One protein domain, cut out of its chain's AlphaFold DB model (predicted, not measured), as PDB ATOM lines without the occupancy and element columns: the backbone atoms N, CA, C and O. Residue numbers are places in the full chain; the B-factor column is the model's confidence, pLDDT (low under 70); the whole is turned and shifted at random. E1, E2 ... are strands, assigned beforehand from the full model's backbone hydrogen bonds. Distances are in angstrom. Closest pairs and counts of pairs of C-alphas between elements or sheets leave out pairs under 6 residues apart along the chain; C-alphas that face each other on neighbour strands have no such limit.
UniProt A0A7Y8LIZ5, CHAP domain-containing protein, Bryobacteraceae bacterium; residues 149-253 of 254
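This is residues 149 to 253 of the 254 residues of the protein "CHAP domain-containing protein" of Bryobacteraceae bacterium (UniProt A0A7Y8LIZ5). This is a small closed barrel of six strands, E1 to E6, each antiparallel to its neighbours, with the long E4 and E6 bending as they run round the wall. Before E1 the printed part has no named element, and residues 157 to 163 of this stretch cap the end of the barrel where E1 begins and E2 ends. The printed part has 105 residues, under half of them in named elements; the class is all strand, with no named helix, and the strands follow round the ring in chain order. It is compact, with a radius of gyration of the C-alphas of 12.6 A and spans of 38 by 32 by 23 A.

E1 is residues 168 to 173, beginning at C-alpha 168 (94.325, 124.812, 134.802). E2 is 184 to 190, E3 200 to 205. E4, 215 to 226, is 28.2 A long and bends by 72 degrees at residue 223. E5 is 236 to 241. E6, 244 to 252, is 22.2 A long, bends by 51 degrees at residue 247 and ends at C-alpha 252 (96.000, 121.817, 138.426).

E1 to E6 form a meander, each strand the antiparallel neighbour of the one before. In the hairpin E1 and E2, N 169 and O 185 are 2.9 A apart, within hydrogen-bond range. E4 is staggered: residues 215 to 220 pair with E3, N 218 and O 202 at 2.8 A, and 221 to 226 with E5, N 223 and O 238 at 2.8 A. E6 and E1 close the ring, N 172 and O 248 at 2.8 A. E1 and E4 are apart.

The C-alphas of Pro 213 and Gly 230 are farthest apart, 39.3 A. The printed part has no cut. The E5 to E6 link is tight and no link is long. Mean pLDDT of the printed part is 93.6; residue 197 is under 70.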
ATOM      1  N   SER A 149      93.401 131.106 144.236       95.38
ATOM      2  CA  SER A 149      92.505 130.135 144.888       95.38
ATOM      3  C   SER A 149      92.428 128.789 144.157       95.38
ATOM      4  O   SER A 149      92.008 127.785 144.730       95.38
ATOM      5  N   TYR A 150      92.855 128.752 142.892       97.19
ATOM      6  CA  TYR A 150      92.937 127.528 142.106       97.19
ATOM      7  C   TYR A 150      94.164 126.680 142.436       97.19
ATOM      8  O   TYR A 150      94.193 125.503 142.083       97.19
ATOM      9  N   PHE A 151      95.170 127.226 143.122       97.75
ATOM     10  CA  PHE A 151      96.330 126.441 143.513       97.75
ATOM     11  C   PHE A 151      95.978 125.458 144.632       97.75
ATOM     12  O   PHE A 151      95.705 125.844 145.767       97.75
ATOM     13  N   ARG A 152      96.014 124.160 144.314       96.62
ATOM     14  CA  ARG A 152      95.783 123.067 145.266       96.62
ATOM     15  C   ARG A 152      96.839 121.978 145.055       96.62
ATOM     16  O   ARG A 152      96.668 121.171 144.145       96.62
ATOM     17  N   PRO A 153      97.901 121.898 145.882       95.25
ATOM     18  CA  PRO A 153      98.984 120.924 145.695       95.25
ATOM     19  C   PRO A 153      98.518 119.466 145.580       95.25
ATOM     20  O   PRO A 153      99.082 118.694 144.812       95.25
ATOM     21  N   ALA A 154      97.455 119.097 146.304       96.50
ATOM     22  CA  ALA A 154      96.864 117.759 146.254       96.50
ATOM     23  C   ALA A 154      96.213 117.416 144.899       96.50
ATOM     24  O   ALA A 154      96.071 116.245 144.571       96.50
ATOM     25  N   ALA A 155      95.832 118.425 144.113       97.81
ATOM     26  CA  ALA A 155      95.256 118.272 142.779       97.81
ATOM     27  C   ALA A 155      96.266 118.594 141.662       97.81
ATOM     28  O   ALA A 155      95.893 118.679 140.491       97.81
ATOM     29  N   ALA A 156      97.538 118.816 142.006       98.00
ATOM     30  CA  ALA A 156      98.558 119.146 141.026       98.00
ATOM     31  C   ALA A 156      98.910 117.936 140.154       98.00
ATOM     32  O   ALA A 156      99.166 116.836 140.652       98.00
ATOM     33  N   VAL A 157      98.984 118.166 138.847       98.25
ATOM     34  CA  VAL A 157      99.487 117.194 137.879       98.25
ATOM     35  C   VAL A 157     101.011 117.264 137.921       98.25
ATOM     36  O   VAL A 157     101.588 118.289 137.574       98.25
ATOM     37  N   ASN A 158     101.664 116.199 138.395       97.50
ATOM     38  CA  ASN A 158     103.122 116.163 138.603       97.50
ATOM     39  C   ASN A 158     103.885 115.349 137.546       97.50
ATOM     40  O   ASN A 158     105.085 115.140 137.687       97.50
ATOM     41  N   ASP A 159     103.185 114.906 136.504       95.12
ATOM     42  CA  ASP A 159     103.743 114.222 135.342       95.12
ATOM     43  C   ASP A 159     103.331 115.014 134.090       95.12
ATOM     44  O   ASP A 159     102.128 115.172 133.848       95.12
ATOM     45  N   PRO A 160     104.282 115.539 133.294       93.81
ATOM     46  CA  PRO A 160     103.951 116.333 132.115       93.81
ATOM     47  C   PRO A 160     103.146 115.530 131.086       93.81
ATOM     48  O   PRO A 160     102.290 116.092 130.411       93.81
ATOM     49  N   THR A 161     103.331 114.213 131.002       94.31
ATOM     50  CA  THR A 161     102.586 113.363 130.059       94.31
ATOM     51  C   THR A 161     101.101 113.230 130.413       94.31
ATOM     52  O   THR A 161     100.302 112.831 129.572       94.31
ATOM     53  N   GLN A 162     100.716 113.610 131.637       96.75
ATOM     54  CA  GLN A 162      99.344 113.536 132.144       96.75
ATOM     55  C   GLN A 162      98.562 114.849 132.000       96.75
ATOM     56  O   GLN A 162      97.387 114.897 132.379       96.75
ATOM     57  N   VAL A 163      99.191 115.919 131.500       97.38
ATOM     58  CA  VAL A 163      98.526 117.208 131.255       97.38
ATOM     59  C   VAL A 163      97.517 117.047 130.118       97.38
ATOM     60  O   VAL A 163      97.849 116.536 129.050       97.38
ATOM     61  N   ARG A 164      96.275 117.492 130.337       96.75
ATOM     62  CA  ARG A 164      95.166 117.295 129.391       96.75
ATOM     63  C   ARG A 164      94.280 118.527 129.247       96.75
ATOM     64  O   ARG A 164      94.351 119.460 130.044       96.75
ATOM     65  N   GLN A 165      93.416 118.508 128.229       97.94
ATOM     66  CA  GLN A 165      92.418 119.556 128.011       97.94
ATOM     67  C   GLN A 165      91.565 119.775 129.272       97.94
ATOM     68  O   GLN A 165      91.105 118.826 129.911       97.94
ATOM     69  N   GLY A 166      91.350 121.042 129.618       98.12
ATOM     70  CA  GLY A 166      90.582 121.462 130.785       98.12
ATOM     71  C   GLY A 166      91.370 121.517 132.095       98.12
ATOM     72  O   GLY A 166      90.792 121.946 133.095       98.12
ATOM     73  N   ASP A 167      92.648 121.124 132.109       98.56
ATOM     74  CA  ASP A 167      93.539 121.426 133.230       98.56
ATOM     75  C   ASP A 167      93.774 122.934 133.338       98.56
ATOM     76  O   ASP A 167      93.702 123.668 132.350       98.56
ATOM     77  N   LEU A 168      94.064 123.402 134.547       98.69
ATOM     78  CA  LEU A 168      94.325 124.812 134.802       98.69
ATOM     79  C   LEU A 168      95.821 125.072 134.896       98.69
ATOM     80  O   LEU A 168      96.541 124.330 135.559       98.69
ATOM     81  N   LEU A 169      96.271 126.172 134.302       98.69
ATOM     82  CA  LEU A 169      97.589 126.737 134.563       98.69
ATOM     83  C   LEU A 169      97.449 127.818 135.625       98.69
ATOM     84  O   LEU A 169      96.724 128.785 135.409       98.69
ATOM     85  N   VAL A 170      98.144 127.675 136.751       98.44
ATOM     86  CA  VAL A 170      98.170 128.681 137.825       98.44
ATOM     87  C   VAL A 170      99.573 129.267 137.928       98.44
ATOM     88  O   VAL A 170     100.553 128.526 137.990       98.44
ATOM     89  N   TRP A 171      99.685 130.597 137.926       97.69
ATOM     90  CA  TRP A 171     100.981 131.274 137.914       97.69
ATOM     91  C   TRP A 171     101.678 131.232 139.274       97.69
ATOM     92  O   TRP A 171     101.066 131.445 140.322       97.69
ATOM     93  N   MET A 172     102.994 131.040 139.228       97.94
ATOM     94  CA  MET A 172     103.874 130.961 140.388       97.94
ATOM     95  C   MET A 172     104.876 132.120 140.404       97.94
ATOM     96  O   MET A 172     105.306 132.609 139.359       97.94
ATOM     97  N   ASN A 173     105.288 132.529 141.602       96.31
ATOM     98  CA  ASN A 173     106.472 133.338 141.854       96.31
ATOM     99  C   ASN A 173     107.511 132.465 142.577       96.31
ATOM    100  O   ASN A 173     107.332 132.107 143.743       96.31
ATOM    101  N   GLY A 174     108.562 132.049 141.868       95.44
ATOM    102  CA  GLY A 174     109.462 131.006 142.362       95.44
ATOM    103  C   GLY A 174     108.703 129.695 142.597       95.44
ATOM    104  O   GLY A 174     108.169 129.120 141.646       95.44
ATOM    105  N   ASN A 175     108.651 129.242 143.853       96.12
ATOM    106  CA  ASN A 175     107.940 128.025 144.270       96.12
ATOM    107  C   ASN A 175     106.596 128.311 144.969       96.12
ATOM    108  O   ASN A 175     105.909 127.374 145.369       96.12
ATOM    109  N   ALA A 176     106.209 129.582 145.112       96.69
ATOM    110  CA  ALA A 176     104.956 129.996 145.741       96.69
ATOM    111  C   ALA A 176     103.924 130.430 144.694       96.69
ATOM    112  O   ALA A 176     104.284 130.915 143.622       96.69
ATOM    113  N   VAL A 177     102.633 130.278 144.998       97.00
ATOM    114  CA  VAL A 177     101.563 130.796 144.134       97.00
ATOM    115  C   VAL A 177     101.644 132.321 144.054       97.00
ATOM    116  O   VAL A 177     101.860 132.998 145.059       97.00
ATOM    117  N   LYS A 178     101.483 132.880 142.853       95.69
ATOM    118  CA  LYS A 178     101.467 134.331 142.661       95.69
ATOM    119  C   LYS A 178     100.092 134.890 143.043       95.69
ATOM    120  O   LYS A 178      99.083 134.451 142.498       95.69
ATOM    121  N   THR A 179     100.047 135.876 143.940       89.75
ATOM    122  CA  THR A 179      98.790 136.465 144.447       89.75
ATOM    123  C   THR A 179      98.540 137.901 143.974       89.75
ATOM    124  O   THR A 179      97.387 138.243 143.742       89.75
ATOM    125  N   ASN A 180      99.585 138.706 143.721       84.19
ATOM    126  CA  ASN A 180      99.457 140.152 143.472       84.19
ATOM    127  C   ASN A 180     100.254 140.650 142.239       84.19
ATOM    128  O   ASN A 180     101.432 140.980 142.366       84.19
ATOM    129  N   PRO A 181      99.644 140.735 141.042       85.81
ATOM    130  CA  PRO A 181      98.453 140.000 140.632       85.81
ATOM    131  C   PRO A 181      98.808 138.544 140.290       85.81
ATOM    132  O   PRO A 181      99.825 138.264 139.642       85.81
ATOM    133  N   GLY A 182      97.961 137.613 140.729       92.62
ATOM    134  CA  GLY A 182      97.973 136.231 140.245       92.62
ATOM    135  C   GLY A 182      97.466 136.116 138.806       92.62
ATOM    136  O   GLY A 182      96.991 137.089 138.225       92.62
ATOM    137  N   HIS A 183      97.565 134.920 138.224       96.25
ATOM    138  CA  HIS A 183      96.987 134.626 136.910       96.25
ATOM    139  C   HIS A 183      96.590 133.153 136.799       96.25
ATOM    140  O   HIS A 183      97.204 132.293 137.442       96.25
ATOM    141  N   VAL A 184      95.548 132.878 136.016       97.81
ATOM    142  CA  VAL A 184      95.045 131.527 135.760       97.81
ATOM    143  C   VAL A 184      94.541 131.404 134.322       97.81
ATOM    144  O   VAL A 184      93.962 132.343 133.776       97.81
ATOM    145  N   ALA A 185      94.761 130.244 133.712       98.38
ATOM    146  CA  ALA A 185      94.345 129.936 132.346       98.38
ATOM    147  C   ALA A 185      93.911 128.471 132.212       98.38
ATOM    148  O   ALA A 185      94.130 127.675 133.126       98.38
ATOM    149  N   VAL A 186      93.317 128.109 131.072       98.69
ATOM    150  CA  VAL A 186      92.850 126.744 130.792       98.69
ATOM    151  C   VAL A 186      93.667 126.124 129.662       98.69
ATOM    152  O   VAL A 186      93.854 126.739 128.614       98.69
ATOM    153  N   VAL A 187      94.132 124.893 129.854       98.50
ATOM    154  CA  VAL A 187      94.799 124.103 128.816       98.50
ATOM    155  C   VAL A 187      93.767 123.641 127.790       98.50
ATOM    156  O   VAL A 187      92.816 122.940 128.131       98.50
ATOM    157  N   GLU A 188      93.971 123.996 126.525       98.19
ATOM    158  CA  GLU A 188      93.213 123.466 125.387       98.19
ATOM    159  C   GLU A 188      93.824 122.153 124.899       98.19
ATOM    160  O   GLU A 188      93.123 121.166 124.702       98.19
ATOM    161  N   SER A 189      95.143 122.125 124.729       96.50
ATOM    162  CA  SER A 189      95.869 120.921 124.338       96.50
ATOM    163  C   SER A 189      97.328 120.998 124.772       96.50
ATOM    164  O   SER A 189      97.890 122.081 124.947       96.50
ATOM    165  N   TYR A 190      97.953 119.839 124.949       95.12
ATOM    166  CA  TYR A 190      99.370 119.735 125.268       95.12
ATOM    167  C   TYR A 190      99.980 118.518 124.587       95.12
ATOM    168  O   TYR A 190      99.363 117.457 124.524       95.12
ATOM    169  N   VAL A 191     101.206 118.676 124.098       90.38
ATOM    170  CA  VAL A 191     102.047 117.567 123.661       90.38
ATOM    171  C   VAL A 191     103.329 117.606 124.480       90.38
ATOM    172  O   VAL A 191     104.053 118.599 124.452       90.38
ATOM    173  N   ALA A 192     103.636 116.506 125.171       83.88
ATOM    174  CA  ALA A 192     104.815 116.352 126.030       83.88
ATOM    175  C   ALA A 192     106.124 116.175 125.233       83.88
ATOM    176  O   ALA A 192     106.914 115.268 125.477       83.88
ATOM    177  N   GLN A 193     106.323 117.015 124.221       81.62
ATOM    178  CA  GLN A 193     107.473 117.041 123.327       81.62
ATOM    179  C   GLN A 193     107.743 118.495 122.937       81.62
ATOM    180  O   GLN A 193     106.805 119.283 122.791       81.62
ATOM    181  N   SER A 194     109.007 118.868 122.751       75.31
ATOM    182  CA  SER A 194     109.358 120.195 122.236       75.31
ATOM    183  C   SER A 194     108.863 120.353 120.800       75.31
ATOM    184  O   SER A 194     109.056 119.462 119.973       75.31
ATOM    185  N   ARG A 195     108.227 121.486 120.490       74.94
ATOM    186  CA  ARG A 195     107.719 121.790 119.146       74.94
ATOM    187  C   ARG A 195     108.015 123.242 118.764       74.94
ATOM    188  O   ARG A 195     107.757 124.134 119.581       74.94
ATOM    189  N   PRO A 196     108.525 123.507 117.546       72.31
ATOM    190  CA  PRO A 196     108.576 124.859 117.003       72.31
ATOM    191  C   PRO A 196     107.187 125.505 117.049       72.31
ATOM    192  O   PRO A 196     106.196 124.874 116.694       72.31
ATOM    193  N   GLY A 197     107.111 126.749 117.520       69.88
ATOM    194  CA  GLY A 197     105.839 127.465 117.677       69.88
ATOM    195  C   GLY A 197     105.050 127.142 118.953       69.88
ATOM    196  O   GLY A 197     104.015 127.759 119.173       69.88
ATOM    197  N   GLY A 198     105.544 126.244 119.812       82.06
ATOM    198  CA  GLY A 198     104.930 125.900 121.095       82.06
ATOM    199  C   GLY A 198     104.323 124.500 121.121       82.06
ATOM    200  O   GLY A 198     103.967 123.922 120.096       82.06
ATOM    201  N   ASN A 199     104.214 123.934 122.318       91.25
ATOM    202  CA  ASN A 199     103.717 122.579 122.562       91.25
ATOM    203  C   ASN A 199     102.504 122.530 123.498       91.25
ATOM    204  O   ASN A 199     101.997 121.447 123.780       91.25
ATOM    205  N   MET A 200     102.013 123.688 123.944       96.44
ATOM    206  CA  MET A 200     100.814 123.811 124.765       96.44
ATOM    207  C   MET A 200      99.904 124.899 124.200       96.44
ATOM    208  O   MET A 200     100.319 126.050 124.100       96.44
ATOM    209  N   ARG A 201      98.667 124.558 123.841       97.06
ATOM    210  CA  ARG A 201      97.639 125.543 123.492       97.06
ATOM    211  C   ARG A 201      96.860 125.898 124.749       97.06
ATOM    212  O   ARG A 201      96.385 125.011 125.458       97.06
ATOM    213  N   VAL A 202      96.734 127.188 125.025       97.56
ATOM    214  CA  VAL A 202      96.153 127.716 126.263       97.56
ATOM    215  C   VAL A 202      95.116 128.768 125.921       97.56
ATOM    216  O   VAL A 202      95.373 129.614 125.070       97.56
ATOM    217  N   VAL A 203      93.972 128.738 126.600       98.12
ATOM    218  CA  VAL A 203      92.939 129.774 126.524       98.12
ATOM    219  C   VAL A 203      92.962 130.613 127.793       98.12
ATOM    220  O   VAL A 203      92.902 130.081 128.905       98.12
ATOM    221  N   GLU A 204      93.050 131.930 127.637       96.50
ATOM    222  CA  GLU A 204      93.156 132.869 128.751       96.50
ATOM    223  C   GLU A 204      92.510 134.225 128.446       96.50
ATOM    224  O   GLU A 204      92.494 134.690 127.306       96.50
ATOM    225  N   ALA A 205      92.049 134.892 129.503       96.31
ATOM    226  CA  ALA A 205      91.879 136.339 129.530       96.31
ATOM    227  C   ALA A 205      93.116 136.946 130.199       96.31
ATOM    228  O   ALA A 205      93.399 136.603 131.343       96.31
ATOM    229  N   THR A 206      93.873 137.802 129.513       93.50
ATOM    230  CA  THR A 206      95.215 138.212 129.959       93.50
ATOM    231  C   THR A 206      95.470 139.707 129.827       93.50
ATOM    232  O   THR A 206      95.156 140.320 128.812       93.50
ATOM    233  N   GLY A 207      96.132 140.285 130.831       88.38
ATOM    234  CA  GLY A 207      96.643 141.659 130.793       88.38
ATOM    235  C   GLY A 207      97.984 141.808 130.064       88.38
ATOM    236  O   GLY A 207      98.572 142.885 130.090       88.38
ATOM    237  N   ALA A 208      98.511 140.747 129.442       87.62
ATOM    238  CA  ALA A 208      99.778 140.812 128.716       87.62
ATOM    239  C   ALA A 208      99.711 141.853 127.583       87.62
ATOM    240  O   ALA A 208      98.760 141.867 126.797       87.62
ATOM    241  N   SER A 209     100.726 142.716 127.476       81.88
ATOM    242  CA  SER A 209     100.772 143.801 126.485       81.88
ATOM    243  C   SER A 209     100.674 143.279 125.049       81.88
ATOM    244  O   SER A 209      99.872 143.797 124.277       81.88
ATOM    245  N   GLY A 210     101.391 142.197 124.732       78.12
ATOM    246  CA  GLY A 210     101.416 141.576 123.403       78.12
ATOM    247  C   GLY A 210     100.163 140.788 122.995       78.12
ATOM    248  O   GLY A 210     100.106 140.305 121.870       78.12
ATOM    249  N   ALA A 211      99.163 140.636 123.869       84.50
ATOM    250  CA  ALA A 211      97.929 139.923 123.540       84.50
ATOM    251  C   ALA A 211      96.885 140.864 122.911       84.50
ATOM    252  O   ALA A 211      96.543 141.885 123.512       84.50
ATOM    253  N   ASN A 212      96.356 140.519 121.734       83.31
ATOM    254  CA  ASN A 212      95.221 141.206 121.112       83.31
ATOM    255  C   ASN A 212      94.411 140.224 120.231       83.31
ATOM    256  O   ASN A 212      94.980 139.691 119.277       83.31
ATOM    257  N   PRO A 213      93.116 139.960 120.511       89.44
ATOM    258  CA  PRO A 213      92.328 140.458 121.648       89.44
ATOM    259  C   PRO A 213      92.852 139.915 122.984       89.44
ATOM    260  O   PRO A 213      93.688 139.016 123.005       89.44
ATOM    261  N   LYS A 214      92.377 140.453 124.113       92.50
ATOM    262  CA  LYS A 214      92.863 140.047 125.441       92.50
ATOM    263  C   LYS A 214      92.236 138.762 125.983       92.50
ATOM    264  O   LYS A 214      92.797 138.165 126.897       92.50
ATOM    265  N   LEU A 215      91.107 138.329 125.426       95.31
ATOM    266  CA  LEU A 215      90.579 136.976 125.585       95.31
ATOM    267  C   LEU A 215      90.955 136.169 124.342       95.31
ATOM    268  O   LEU A 215      90.422 136.422 123.255       95.31
ATOM    269  N   LEU A 216      91.880 135.225 124.486       94.81
ATOM    270  CA  LEU A 216      92.450 134.489 123.364       94.81
ATOM    271  C   LEU A 216      92.848 133.060 123.693       94.81
ATOM    272  O   LEU A 216      93.057 132.701 124.848       94.81
ATOM    273  N   ASP A 217      93.013 132.276 122.636       94.69
ATOM    274  CA  ASP A 217      93.837 131.086 122.656       94.69
ATOM    275  C   ASP A 217      95.225 131.413 122.091       94.69
ATOM    276  O   ASP A 217      95.363 132.184 121.142       94.69
ATOM    277  N   SER A 218      96.269 130.866 122.701       92.81
ATOM    278  CA  SER A 218      97.650 131.112 122.298       92.81
ATOM    279  C   SER A 218      98.510 129.873 122.490       92.81
ATOM    280  O   SER A 218      98.211 129.003 123.312       92.81
ATOM    281  N   MET A 219      99.574 129.790 121.697       94.06
ATOM    282  CA  MET A 219     100.571 128.739 121.825       94.06
ATOM    283  C   MET A 219     101.653 129.164 122.809       94.06
ATOM    284  O   MET A 219     102.248 130.235 122.689       94.06
ATOM    285  N   TYR A 220     101.898 128.301 123.784       95.12
ATOM    286  CA  TYR A 220     102.977 128.403 124.749       95.12
ATOM    287  C   TYR A 220     104.045 127.360 124.426       95.12
ATOM    288  O   TYR A 220     103.743 126.246 123.987       95.12
ATOM    289  N   THR A 221     105.295 127.703 124.715       95.38
ATOM    290  CA  THR A 221     106.415 126.757 124.680       95.38
ATOM    291  C   THR A 221     106.811 126.417 126.105       95.38
ATOM    292  O   THR A 221     107.175 127.317 126.854       95.38
ATOM    293  N   VAL A 222     106.778 125.140 126.483       95.25
ATOM    294  CA  VAL A 222     107.415 124.671 127.723       95.25
ATOM    295  C   VAL A 222     108.929 124.660 127.507       95.25
ATOM    296  O   VAL A 222     109.439 123.858 126.731       95.25
ATOM    297  N   GLU A 223     109.629 125.578 128.166       94.31
ATOM    298  CA  GLU A 223     111.081 125.778 128.066       94.31
ATOM    299  C   GLU A 223     111.842 124.896 129.062       94.31
ATOM    300  O   GLU A 223     112.942 124.431 128.776       94.31
ATOM    301  N   GLN A 224     111.252 124.655 130.235       94.88
ATOM    302  CA  GLN A 224     111.840 123.842 131.296       94.88
ATOM    303  C   GLN A 224     110.740 123.180 132.130       94.88
ATOM    304  O   GLN A 224     109.674 123.757 132.348       94.88
ATOM    305  N   ILE A 225     111.028 121.986 132.647       95.50
ATOM    306  CA  ILE A 225     110.196 121.283 133.626       95.50
ATOM    307  C   ILE A 225     111.001 121.154 134.917       95.50
ATOM    308  O   ILE A 225     112.110 120.624 134.913       95.50
ATOM    309  N   ILE A 226     110.444 121.648 136.017       96.44
ATOM    310  CA  ILE A 226     111.019 121.529 137.355       96.44
ATOM    311  C   ILE A 226     110.166 120.509 138.114       96.44
ATOM    312  O   ILE A 226     108.985 120.781 138.362       96.44
ATOM    313  N   PRO A 227     110.715 119.330 138.452       96.69
ATOM    314  CA  PRO A 227     109.951 118.275 139.097       96.69
ATOM    315  C   PRO A 227     109.531 118.681 140.513       96.69
ATOM    316  O   PRO A 227     110.192 119.479 141.179       96.69
ATOM    317  N   LYS A 228     108.432 118.092 140.989       96.81
ATOM    318  CA  LYS A 228     108.036 118.185 142.397       96.81
ATOM    319  C   LYS A 228     109.110 117.535 143.274       96.81
ATOM    320  O   LYS A 228     109.548 116.424 142.984       96.81
ATOM    321  N   GLY A 229     109.478 118.186 144.373       94.88
ATOM    322  CA  GLY A 229     110.455 117.666 145.329       94.88
ATOM    323  C   GLY A 229     111.025 118.760 146.226       94.88
ATOM    324  O   GLY A 229     111.081 119.925 145.835       94.88
ATOM    325  N   GLY A 230     111.441 118.401 147.443       93.69
ATOM    326  CA  GLY A 230     111.983 119.356 148.414       93.69
ATOM    327  C   GLY A 230     111.039 120.540 148.653       93.69
ATOM    328  O   GLY A 230     109.903 120.359 149.082       93.69
ATOM    329  N   SER A 231     111.503 121.752 148.339       93.62
ATOM    330  CA  SER A 231     110.740 123.005 148.463       93.62
ATOM    331  C   SER A 231     109.816 123.316 147.274       93.62
ATOM    332  O   SER A 231     109.209 124.387 147.236       93.62
ATOM    333  N   VAL A 232     109.715 122.421 146.286       94.75
ATOM    334  CA  VAL A 232     108.861 122.570 145.101       94.75
ATOM    335  C   VAL A 232     107.541 121.813 145.336       94.75
ATOM    336  O   VAL A 232     107.528 120.581 145.263       94.75
ATOM    337  N   PRO A 233     106.416 122.505 145.622       94.88
ATOM    338  CA  PRO A 233     105.183 121.861 146.100       94.88
ATOM    339  C   PRO A 233     104.434 121.059 145.021       94.88
ATOM    340  O   PRO A 233     103.651 120.161 145.340       94.88
ATOM    341  N   ALA A 234     104.669 121.382 143.752       97.69
ATOM    342  CA  ALA A 234     104.078 120.768 142.568       97.69
ATOM    343  C   ALA A 234     105.036 120.941 141.384       97.69
ATOM    344  O   ALA A 234     105.826 121.880 141.392       97.69
ATOM    345  N   MET A 235     104.950 120.089 140.361       97.69
ATOM    346  CA  MET A 235     105.708 120.275 139.120       97.69
ATOM    347  C   MET A 235     105.461 121.679 138.553       97.69
ATOM    348  O   MET A 235     104.313 122.086 138.360       97.69
ATOM    349  N   ILE A 236     106.546 122.400 138.267       98.19
ATOM    350  CA  ILE A 236     106.501 123.736 137.670       98.19
ATOM    351  C   ILE A 236     106.959 123.635 136.221       98.19
ATOM    352  O   ILE A 236     108.055 123.154 135.932       98.19
ATOM    353  N   LEU A 237     106.138 124.147 135.314       97.38
ATOM    354  CA  LEU A 237     106.511 124.395 133.932       97.38
ATOM    355  C   LEU A 237     107.005 125.837 133.822       97.38
ATOM    356  O   LEU A 237     106.304 126.774 134.209       97.38
ATOM    357  N   VAL A 238     108.210 126.020 133.294       96.94
ATOM    358  CA  VAL A 238     108.675 127.328 132.830       96.94
ATOM    359  C   VAL A 238     108.260 127.450 131.374       96.94
ATOM    360  O   VAL A 238     108.617 126.601 130.558       96.94
ATOM    361  N   VAL A 239     107.466 128.466 131.060       95.44
ATOM    362  CA  VAL A 239     106.848 128.637 129.750       95.44
ATOM    363  C   VAL A 239     107.181 129.986 129.128       95.44
ATOM    364  O   VAL A 239     107.188 131.026 129.799       95.44
ATOM    365  N   LYS A 240     107.364 129.963 127.808       94.25
ATOM    366  CA  LYS A 240     107.306 131.138 126.947       94.25
ATOM    367  C   LYS A 240     105.876 131.373 126.496       94.25
ATOM    368  O   LYS A 240     105.258 130.473 125.929       94.25
ATOM    369  N   ARG A 241     105.379 132.592 126.685       91.88
ATOM    370  CA  ARG A 241     104.052 133.034 126.231       91.88
ATOM    371  C   ARG A 241     104.120 134.455 125.697       91.88
ATOM    372  O   ARG A 241     104.833 135.278 126.264       91.88
ATOM    373  N   HIS A 242     103.380 134.764 124.634       89.25
ATOM    374  CA  HIS A 242     103.324 136.123 124.056       89.25
ATOM    375  C   HIS A 242     104.713 136.728 123.779       89.25
ATOM    376  O   HIS A 242     104.948 137.907 124.022       89.25
ATOM    377  N   GLY A 243     105.670 135.896 123.353       86.50
ATOM    378  CA  GLY A 243     107.063 136.302 123.128       86.50
ATOM    379  C   GLY A 243     107.933 136.428 124.389       86.50
ATOM    380  O   GLY A 243     109.144 136.571 124.253       86.50
ATOM    381  N   VAL A 244     107.364 136.305 125.591       89.19
ATOM    382  CA  VAL A 244     108.054 136.466 126.881       89.19
ATOM    383  C   VAL A 244     108.358 135.106 127.512       89.19
ATOM    384  O   VAL A 244     107.442 134.332 127.800       89.19
ATOM    385  N   SER A 245     109.642 134.828 127.730       92.56
ATOM    386  CA  SER A 245     110.154 133.601 128.361       92.56
ATOM    387  C   SER A 245     110.093 133.653 129.891       92.56
ATOM    388  O   SER A 245     109.977 134.725 130.488       92.56
ATOM    389  N   GLY A 246     110.197 132.492 130.542       93.50
ATOM    390  CA  GLY A 246     110.416 132.418 131.991       93.50
ATOM    391  C   GLY A 246     109.168 132.474 132.882       93.50
ATOM    392  O   GLY A 246     109.303 132.499 134.108       93.50
ATOM    393  N   SER A 247     107.949 132.471 132.329       95.31
ATOM    394  CA  SER A 247     106.734 132.416 133.158       95.31
ATOM    395  C   SER A 247     106.642 131.062 133.860       95.31
ATOM    396  O   SER A 247     106.691 130.029 133.207       95.31
ATOM    397  N   ARG A 248     106.481 131.039 135.183       97.62
ATOM    398  CA  ARG A 248     106.359 129.795 135.956       97.62
ATOM    399  C   ARG A 248     104.890 129.476 136.191       97.62
ATOM    400  O   ARG A 248     104.171 130.313 136.737       97.62
ATOM    401  N   VAL A 249     104.457 128.278 135.817       98.06
ATOM    402  CA  VAL A 249     103.085 127.804 136.028       98.06
ATOM    403  C   VAL A 249     103.074 126.399 136.614       98.06
ATOM    404  O   VAL A 249     103.948 125.589 136.325       98.06
ATOM    405  N   VAL A 250     102.067 126.104 137.424       98.38
ATOM    406  CA  VAL A 250     101.732 124.738 137.849       98.38
ATOM    407  C   VAL A 250     100.457 124.295 137.154       98.38
ATOM    408  O   VAL A 250      99.585 125.119 136.866       98.38
ATOM    409  N   VAL A 251     100.341 122.991 136.912       98.56
ATOM    410  CA  VAL A 251      99.152 122.397 136.299       98.56
ATOM    411  C   VAL A 251      98.252 121.819 137.388       98.56
ATOM    412  O   VAL A 251      98.689 120.970 138.167       98.56
ATOM    413  N   ILE A 252      96.998 122.262 137.446       98.69
ATOM    414  CA  ILE A 252      96.000 121.817 138.426       98.69
ATOM    415  C   ILE A 252      94.856 121.082 137.727       98.69
ATOM    416  O   ILE A 252      94.265 121.584 136.771       98.69
ATOM    417  N   ARG A 253      94.519 119.902 138.251       98.06
ATOM    418  CA  ARG A 253      93.373 119.090 137.842       98.06
ATOM    419  C   ARG A 253      92.112 119.566 138.568       98.06
ATOM    420  O   ARG A 253      92.124 119.731 139.786       98.06
TER     421      ARG A 253